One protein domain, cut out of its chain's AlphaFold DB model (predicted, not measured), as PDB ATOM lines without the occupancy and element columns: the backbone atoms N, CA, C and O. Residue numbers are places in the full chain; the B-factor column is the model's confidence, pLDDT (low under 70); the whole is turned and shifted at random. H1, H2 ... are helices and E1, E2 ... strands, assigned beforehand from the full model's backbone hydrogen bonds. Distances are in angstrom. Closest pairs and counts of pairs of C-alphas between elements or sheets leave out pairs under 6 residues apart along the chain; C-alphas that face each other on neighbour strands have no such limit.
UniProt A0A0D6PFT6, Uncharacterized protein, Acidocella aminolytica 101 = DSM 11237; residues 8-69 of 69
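This is residues 8 to 69 of the 69 residues of an uncharacterized protein of Acidocella aminolytica 101 = DSM 11237 (UniProt A0A0D6PFT6). Look first for a small two-part body with a long loop reaching away from it: the hairpin of E2 and E3 makes one end, the small parallel pair of E1 and E4 lies nearer the middle, and the short helices H1 and H2 join the two. Residues 47 to 69, with no named element, run out from the pair and fold back, and residues 54 to 59 stick out at the other end. The printed part has 62 residues, with two named helices and four named strands in the order E1, H1, E2, E3, H2, E4; the class is mixed, helices and strands, with 29 residues, under half, in named elements. It is loose, with a radius of gyration of the C-alphas of 14.2 A, and elongated, spanning 44 by 24 by 18 A.

Begin with E2, residues 18 to 22, and E3, residues 29 to 33, a hairpin of antiparallel strands at 149 degrees between their directions; N 21 and O 30 are 2.9 A apart, within hydrogen-bond range. Next look at H2, residues 34 to 41: its closest C-alphas to E2 are Val 34 and Asp 18, 5.4 A apart. E1, residues 8 to 10, and E4, residues 44 to 46, are parallel neighbours at 40 degrees, with N 9 and O 44 at 2.8 A, within hydrogen-bond range. E1 is apart from E2 and from E3. H1, residues 11 to 15, is close to H2 but not clearly touching it, the closest C-alphas being those of Arg 14 and Val 34, 7.2 A apart. The closest C-alphas of H1 and E4 are those of Leu 11 and Ile 46, 5.6 A apart. In H2 every O i to N i+4 pair is within hydrogen-bond range; in H1 0 of 1 is, against 2 of 2 O i to N i+3 pairs.

Find C-alpha 18 at (174.021, 165.365, 157.292); from there E2 runs 13.4 A to C-alpha 22, and E3 runs 13.1 A from C-alpha 29 to C-alpha 33. H2 follows, 10.9 A from C-alpha 34 to C-alpha 41. E1 begins at C-alpha 8, (180.244, 150.360, 152.777), and is 6.5 A long; H1 then measures 8.3 A. E4, 6.4 A long, ends at C-alpha 46, (183.595, 152.863, 147.859).

The two C-alphas farthest apart are those of Arg 27 and Asp 56, 45.8 A. Residues 54 to 55 pair antiparallel with residues 58 to 59 in the stretch that stands free. The C-alphas of Tyr 8 and Val 69, the chain's last residue, are 6.5 A apart. The printed part has no cut, and no link between named elements is long. Mean pLDDT of the printed part is 78.8; residues 49 to 69 of this model are under 70.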
ATOM      1  N   TYR A   8     179.725 149.562 153.878       90.69
ATOM      2  CA  TYR A   8     180.244 150.360 152.777       90.69
ATOM      3  C   TYR A   8     179.365 151.584 152.564       90.69
ATOM      4  O   TYR A   8     178.145 151.468 152.474       90.69
ATOM      5  N   PHE A   9     180.002 152.748 152.514       92.44
ATOM      6  CA  PHE A   9     179.359 154.012 152.183       92.44
ATOM      7  C   PHE A   9     179.717 154.366 150.754       92.44
ATOM      8  O   PHE A   9     180.901 154.372 150.394       92.44
ATOM      9  N   ASP A  10     178.709 154.697 149.956       91.62
ATOM     10  CA  ASP A  10     178.974 155.212 148.623       91.62
ATOM     11  C   ASP A  10     179.698 156.568 148.700       91.62
ATOM     12  O   ASP A  10     179.360 157.438 149.512       91.62
ATOM     13  N   LEU A  11     180.701 156.777 147.839       91.69
ATOM     14  CA  LEU A  11     181.460 158.033 147.774       91.69
ATOM     15  C   LEU A  11     180.553 159.251 147.619       91.69
ATOM     16  O   LEU A  11     180.886 160.339 148.093       91.69
ATOM     17  N   SER A  12     179.402 159.080 146.980       89.56
ATOM     18  CA  SER A  12     178.487 160.171 146.732       89.56
ATOM     19  C   SER A  12     177.770 160.676 147.988       89.56
ATOM     20  O   SER A  12     177.246 161.789 147.956       89.56
ATOM     21  N   LEU A  13     177.814 159.956 149.118       93.06
ATOM     22  CA  LEU A  13     177.330 160.471 150.405       93.06
ATOM     23  C   LEU A  13     178.180 161.635 150.939       93.06
ATOM     24  O   LEU A  13     177.673 162.449 151.704       93.06
ATOM     25  N   ARG A  14     179.438 161.780 150.494       92.75
ATOM     26  CA  ARG A  14     180.324 162.890 150.907       92.75
ATOM     27  C   ARG A  14     179.849 164.269 150.458       92.75
ATOM     28  O   ARG A  14     180.377 165.272 150.923       92.75
ATOM     29  N   ARG A  15     178.871 164.335 149.548       94.88
ATOM     30  CA  ARG A  15     178.270 165.605 149.115       94.88
ATOM     31  C   ARG A  15     177.316 166.202 150.157       94.88
ATOM     32  O   ARG A  15     176.837 167.313 149.955       94.88
ATOM     33  N   PHE A  16     177.003 165.461 151.220       95.31
ATOM     34  CA  PHE A  16     176.078 165.872 152.268       95.31
ATOM     35  C   PHE A  16     176.815 166.036 153.598       95.31
ATOM     36  O   PHE A  16     177.640 165.205 153.967       95.31
ATOM     37  N   GLU A  17     176.480 167.093 154.335       95.94
ATOM     38  CA  GLU A  17     176.958 167.282 155.709       95.94
ATOM     39  C   GLU A  17     176.233 166.323 156.666       95.94
ATOM     40  O   GLU A  17     176.866 165.593 157.430       95.94
ATOM     41  N   ASP A  18     174.903 166.255 156.542       96.25
ATOM     42  CA  ASP A  18     174.021 165.365 157.292       96.25
ATOM     43  C   ASP A  18     173.234 164.429 156.379       96.25
ATOM     44  O   ASP A  18     172.824 164.792 155.276       96.25
ATOM     45  N   ILE A  19     172.921 163.249 156.911       94.88
ATOM     46  CA  ILE A  19     171.991 162.289 156.314       94.88
ATOM     47  C   ILE A  19     170.917 161.884 157.315       94.88
ATOM     48  O   ILE A  19     171.055 162.061 158.528       94.88
ATOM     49  N   TYR A  20     169.842 161.313 156.786       94.81
ATOM     50  CA  TYR A  20     168.729 160.788 157.557       94.81
ATOM     51  C   TYR A  20     168.726 159.262 157.474       94.81
ATOM     52  O   TYR A  20     168.533 158.705 156.396       94.81
ATOM     53  N   VAL A  21     168.925 158.588 158.609       91.56
ATOM     54  CA  VAL A  21     169.015 157.123 158.669       91.56
ATOM     55  C   VAL A  21     167.876 156.509 159.486       91.56
ATOM     56  O   VAL A  21     167.590 156.986 160.591       91.56
ATOM     57  N   PRO A  22     167.206 155.454 158.990       91.81
ATOM     58  CA  PRO A  22     166.268 154.679 159.792       91.81
ATOM     59  C   PRO A  22     166.970 154.057 161.005       91.81
ATOM     60  O   PRO A  22     168.086 153.557 160.898       91.81
ATOM     61  N   VAL A  23     166.304 154.044 162.161       90.81
ATOM     62  CA  VAL A  23     166.890 153.547 163.426       90.81
ATOM     63  C   VAL A  23     166.193 152.296 163.964       90.81
ATOM     64  O   VAL A  23     166.003 152.142 165.167       90.81
ATOM     65  N   GLY A  24     165.751 151.407 163.069       85.94
ATOM     66  CA  GLY A  24     165.104 150.144 163.456       85.94
ATOM     67  C   GLY A  24     163.689 150.300 164.034       85.94
ATOM     68  O   GLY A  24     163.171 149.378 164.657       85.94
ATOM     69  N   CYS A  25     163.045 151.454 163.833       91.00
ATOM     70  CA  CYS A  25     161.648 151.694 164.187       91.00
ATOM     71  C   CYS A  25     160.938 152.386 163.007       91.00
ATOM     72  O   CYS A  25     161.453 153.399 162.533       91.00
ATOM     73  N   PRO A  26     159.757 151.913 162.553       87.75
ATOM     74  CA  PRO A  26     159.134 152.361 161.297       87.75
ATOM     75  C   PRO A  26     158.891 153.868 161.150       87.75
ATOM     76  O   PRO A  26     158.774 154.366 160.039       87.75
ATOM     77  N   ARG A  27     158.772 154.599 162.263       91.69
ATOM     78  CA  ARG A  27     158.445 156.035 162.277       91.69
ATOM     79  C   ARG A  27     159.529 156.891 162.925       91.69
ATOM     80  O   ARG A  27     159.255 158.013 163.340       91.69
ATOM     81  N   LYS A  28     160.742 156.357 163.075       93.00
ATOM     82  CA  LYS A  28     161.870 157.102 163.638       93.00
ATOM     83  C   LYS A  28     163.022 157.136 162.653       93.00
ATOM     84  O   LYS A  28     163.422 156.112 162.103       93.00
ATOM     85  N   ILE A  29     163.571 158.331 162.504       95.56
ATOM     86  CA  ILE A  29     164.723 158.613 161.667       95.56
ATOM     87  C   ILE A  29     165.704 159.457 162.473       95.56
ATOM     88  O   ILE A  29     165.300 160.283 163.294       95.56
ATOM     89  N   LEU A  30     166.990 159.223 162.266       94.38
ATOM     90  CA  LEU A  30     168.059 159.973 162.900       94.38
ATOM     91  C   LEU A  30     168.719 160.861 161.853       94.38
ATOM     92  O   LEU A  30     169.237 160.350 160.864       94.38
ATOM     93  N   ARG A  31     168.735 162.175 162.098       96.69
ATOM     94  CA  ARG A  31     169.640 163.090 161.397       96.69
ATOM     95  C   ARG A  31     171.015 163.007 162.052       96.69
ATOM     96  O   ARG A  31     171.120 163.187 163.267       96.69
ATOM     97  N   ILE A  32     172.049 162.709 161.276       96.56
ATOM     98  CA  ILE A  32     173.417 162.549 161.777       96.56
ATOM     99  C   ILE A  32     174.430 163.022 160.729       96.56
ATOM    100  O   ILE A  32     174.236 162.721 159.547       96.56
ATOM    101  N   PRO A  33     175.537 163.673 161.146       97.62
ATOM    102  CA  PRO A  33     176.610 163.999 160.223       97.62
ATOM    103  C   PRO A  33     177.184 162.738 159.585       97.62
ATOM    104  O   PRO A  33     177.468 161.763 160.295       97.62
ATOM    105  N   VAL A  34     177.397 162.758 158.270       96.38
ATOM    106  CA  VAL A  34     177.827 161.569 157.511       96.38
ATOM    107  C   VAL A  34     179.134 161.009 158.072       96.38
ATOM    108  O   VAL A  34     179.231 159.823 158.395       96.38
ATOM    109  N   ASP A  35     180.106 161.887 158.317       96.12
ATOM    110  CA  ASP A  35     181.413 161.522 158.866       96.12
ATOM    111  C   ASP A  35     181.339 160.981 160.295       96.12
ATOM    112  O   ASP A  35     182.204 160.219 160.741       96.12
ATOM    113  N   ARG A  36     180.314 161.373 161.060       96.00
ATOM    114  CA  ARG A  36     180.088 160.815 162.393       96.00
ATOM    115  C   ARG A  36     179.572 159.387 162.281       96.00
ATOM    116  O   ARG A  36     180.080 158.526 162.997       96.00
ATOM    117  N   LEU A  37     178.603 159.132 161.402       94.50
ATOM    118  CA  LEU A  37     178.064 157.789 161.212       94.50
ATOM    119  C   LEU A  37     179.127 156.837 160.652       94.50
ATOM    120  O   LEU A  37     179.323 155.768 161.226       94.50
ATOM    121  N   ALA A  38     179.868 157.258 159.621       94.31
ATOM    122  CA  ALA A  38     180.931 156.465 159.005       94.31
ATOM    123  C   ALA A  38     181.982 156.017 160.036       94.31
ATOM    124  O   ALA A  38     182.302 154.833 160.133       94.31
ATOM    125  N   ARG A  39     182.451 156.940 160.889       95.19
ATOM    126  CA  ARG A  39     183.368 156.610 161.995       95.19
ATOM    127  C   ARG A  39     182.729 155.707 163.043       95.19
ATOM    128  O   ARG A  39     183.397 154.826 163.577       95.19
ATOM    129  N   MET A  40     181.457 155.932 163.364       94.00
ATOM    130  CA  MET A  40     180.764 155.185 164.411       94.00
ATOM    131  C   MET A  40     180.637 153.701 164.068       94.00
ATOM    132  O   MET A  40     180.828 152.889 164.973       94.00
ATOM    133  N   VAL A  41     180.343 153.383 162.801       92.50
ATOM    134  CA  VAL A  41     180.117 152.011 162.308       92.50
ATOM    135  C   VAL A  41     181.369 151.359 161.710       92.50
ATOM    136  O   VAL A  41     181.377 150.147 161.516       92.50
ATOM    137  N   GLY A  42     182.427 152.137 161.455       92.31
ATOM    138  CA  GLY A  42     183.648 151.662 160.795       92.31
ATOM    139  C   GLY A  42     183.471 151.473 159.287       92.31
ATOM    140  O   GLY A  42     183.943 150.481 158.741       92.31
ATOM    141  N   ALA A  43     182.756 152.391 158.629       92.06
ATOM    142  CA  ALA A  43     182.435 152.277 157.212       92.06
ATOM    143  C   ALA A  43     183.660 152.465 156.304       92.06
ATOM    144  O   ALA A  43     184.508 153.331 156.542       92.06
ATOM    145  N   GLN A  44     183.696 151.698 155.217       92.06
ATOM    146  CA  GLN A  44     184.628 151.870 154.108       92.06
ATOM    147  C   GLN A  44     183.958 152.651 152.978       92.06
ATOM    148  O   GLN A  44     182.816 152.391 152.618       92.06
ATOM    149  N   TRP A  45     184.676 153.612 152.406       92.12
ATOM    150  CA  TRP A  45     184.164 154.439 151.317       92.12
ATOM    151  C   TRP A  45     184.471 153.796 149.969       92.12
ATOM    152  O   TRP A  45     185.646 153.613 149.647       92.12
ATOM    153  N   ILE A  46     183.442 153.483 149.181       89.56
ATOM    154  CA  ILE A  46     183.595 152.863 147.859       89.56
ATOM    155  C   ILE A  46     182.765 153.595 146.813       89.56
ATOM    156  O   ILE A  46     181.760 154.225 147.122       89.56
ATOM    157  N   ASP A  47     183.197 153.523 145.561       86.75
ATOM    158  CA  ASP A  47     182.379 153.938 144.427       86.75
ATOM    159  C   ASP A  47     181.507 152.751 144.014       86.75
ATOM    160  O   ASP A  47     181.970 151.862 143.297       86.75
ATOM    161  N   VAL A  48     180.272 152.699 144.514       78.56
ATOM    162  CA  VAL A  48     179.354 151.582 144.231       78.56
ATOM    163  C   VAL A  48     178.861 151.643 142.789       78.56
ATOM    164  O   VAL A  48     178.499 150.629 142.200       78.56
ATOM    165  N   SER A  49     178.855 152.844 142.210       69.81
ATOM    166  CA  SER A  49     178.375 153.092 140.854       69.81
ATOM    167  C   SER A  49     179.340 152.623 139.762       69.81
ATOM    168  O   SER A  49     178.980 152.631 138.582       69.81
ATOM    169  N   ARG A  50     180.553 152.179 140.125       62.81
ATOM    170  CA  ARG A  50     181.464 151.564 139.158       62.81
ATOM    171  C   ARG A  50     180.898 150.230 138.682       62.81
ATOM    172  O   ARG A  50     180.533 149.396 139.510       62.81
ATOM    173  N   PRO A  51     180.881 149.974 137.362       53.94
ATOM    174  CA  PRO A  51     180.627 148.629 136.873       53.94
ATOM    175  C   PRO A  51     181.638 147.674 137.513       53.94
ATOM    176  O   PRO A  51     182.822 148.013 137.623       53.94
ATOM    177  N   ALA A  52     181.157 146.509 137.965       56.31
ATOM    178  CA  ALA A  52     181.994 145.481 138.572       56.31
ATOM    179  C   ALA A  52     183.233 145.260 137.697       56.31
ATOM    180  O   ALA A  52     183.127 145.023 136.491       56.31
ATOM    181  N   ARG A  53     184.419 145.399 138.294       46.78
ATOM    182  CA  ARG A  53     185.665 145.179 137.571       46.78
ATOM    183  C   ARG A  53     185.794 143.677 137.345       46.78
ATOM    184  O   ARG A  53     185.963 142.930 138.300       46.78
ATOM    185  N   VAL A  54     185.703 143.245 136.090       47.91
ATOM    186  CA  VAL A  54     186.027 141.866 135.718       47.91
ATOM    187  C   VAL A  54     187.538 141.704 135.871       47.91
ATOM    188  O   VAL A  54     188.308 142.360 135.168       47.91
ATOM    189  N   VAL A  55     187.955 140.877 136.822       48.59
ATOM    190  CA  VAL A  55     189.335 140.402 136.960       48.59
ATOM    191  C   VAL A  55     189.312 138.899 136.680       48.59
ATOM    192  O   VAL A  55     188.575 138.169 137.333       48.59
ATOM    193  N   ASP A  56     190.031 138.464 135.640       45.56
ATOM    194  CA  ASP A  56     190.171 137.056 135.216       45.56
ATOM    195  C   ASP A  56     188.867 136.240 135.199       45.56
ATOM    196  O   ASP A  56     188.717 135.260 135.925       45.56
ATOM    197  N   GLU A  57     187.892 136.665 134.382       44.47
ATOM    198  CA  GLU A  57     186.630 135.934 134.121       44.47
ATOM    199  C   GLU A  57     185.784 135.619 135.374       44.47
ATOM    200  O   GLU A  57     184.744 134.964 135.292       44.47
ATOM    201  N   THR A  58     186.170 136.164 136.528       38.59
ATOM    202  CA  THR A  58     185.516 135.961 137.813       38.59
ATOM    203  C   THR A  58     184.937 137.299 138.254       38.59
ATOM    204  O   THR A  58     185.647 138.289 138.430       38.59
ATOM    205  N   ILE A  59     183.613 137.372 138.396       42.75
ATOM    206  CA  ILE A  59     182.968 138.558 138.964       42.75
ATOM    207  C   ILE A  59     183.237 138.523 140.473       42.75
ATOM    208  O   ILE A  59     182.656 137.697 141.176       42.75
ATOM    209  N   GLU A  60     184.085 139.420 140.984       46.41
ATOM    210  CA  GLU A  60     184.121 139.712 142.419       46.41
ATOM    211  C   GLU A  60     182.816 140.422 142.796       46.41
ATOM    212  O   GLU A  60     182.669 141.642 142.711       46.41
ATOM    213  N   ILE A  61     181.817 139.625 143.166       53.41
ATOM    214  CA  ILE A  61     180.591 140.127 143.770       53.41
ATOM    215  C   ILE A  61     180.947 140.478 145.214       53.41
ATOM    216  O   ILE A  61     181.444 139.620 145.946       53.41
ATOM    217  N   ALA A  62     180.684 141.722 145.632       49.69
ATOM    218  CA  ALA A  62     180.817 142.116 147.031       49.69
ATOM    219  C   ALA A  62     180.128 141.060 147.933       49.69
ATOM    220  O   ALA A  62     178.998 140.650 147.634       49.69
ATOM    221  N   PRO A  63     180.811 140.556 148.979       49.56
ATOM    222  CA  PRO A  63     180.366 139.395 149.754       49.56
ATOM    223  C   PRO A  63     178.974 139.640 150.328       49.56
ATOM    224  O   PRO A  63     178.782 140.692 150.900       49.56
ATOM    225  N   ARG A  64     178.036 138.684 150.225       51.09
ATOM    226  CA  ARG A  64     176.577 138.828 150.487       51.09
ATOM    227  C   ARG A  64     176.141 139.398 151.856       51.09
ATOM    228  O   ARG A  64     174.955 139.662 152.023       51.09
ATOM    229  N   ASP A  65     177.061 139.644 152.785       51.38
ATOM    230  CA  ASP A  65     176.802 140.102 154.157       51.38
ATOM    231  C   ASP A  65     177.237 141.561 154.390       51.38
ATOM    232  O   ASP A  65     177.855 141.882 155.404       51.38
ATOM    233  N   TYR A  66     176.951 142.459 153.447       51.69
ATOM    234  CA  TYR A  66     177.260 143.886 153.569       51.69
ATOM    235  C   TYR A  66     175.999 144.732 153.615       51.69
ATOM    236  O   TYR A  66     174.987 144.421 152.990       51.69
ATOM    237  N   ILE A  67     176.082 145.842 154.344       57.62
ATOM    238  CA  ILE A  67     175.072 146.893 154.279       57.62
ATOM    239  C   ILE A  67     175.656 148.012 153.433       57.62
ATOM    240  O   ILE A  67     176.693 148.588 153.781       57.62
ATOM    241  N   LEU A  68     174.975 148.291 152.325       56.78
ATOM    242  CA  LEU A  68     175.197 149.485 151.534       56.78
ATOM    243  C   LEU A  68     174.340 150.616 152.099       56.78
ATOM    244  O   LEU A  68     173.125 150.456 152.234       56.78
ATOM    245  N   VAL A  69     174.987 151.728 152.442       60.31
ATOM    246  CA  VAL A  69     174.329 152.976 152.850       60.31
ATOM    247  C   VAL A  69     174.639 154.058 151.830       60.31
ATOM    248  O   VAL A  69     175.821 154.155 151.416       60.31
TER     249      VAL A  69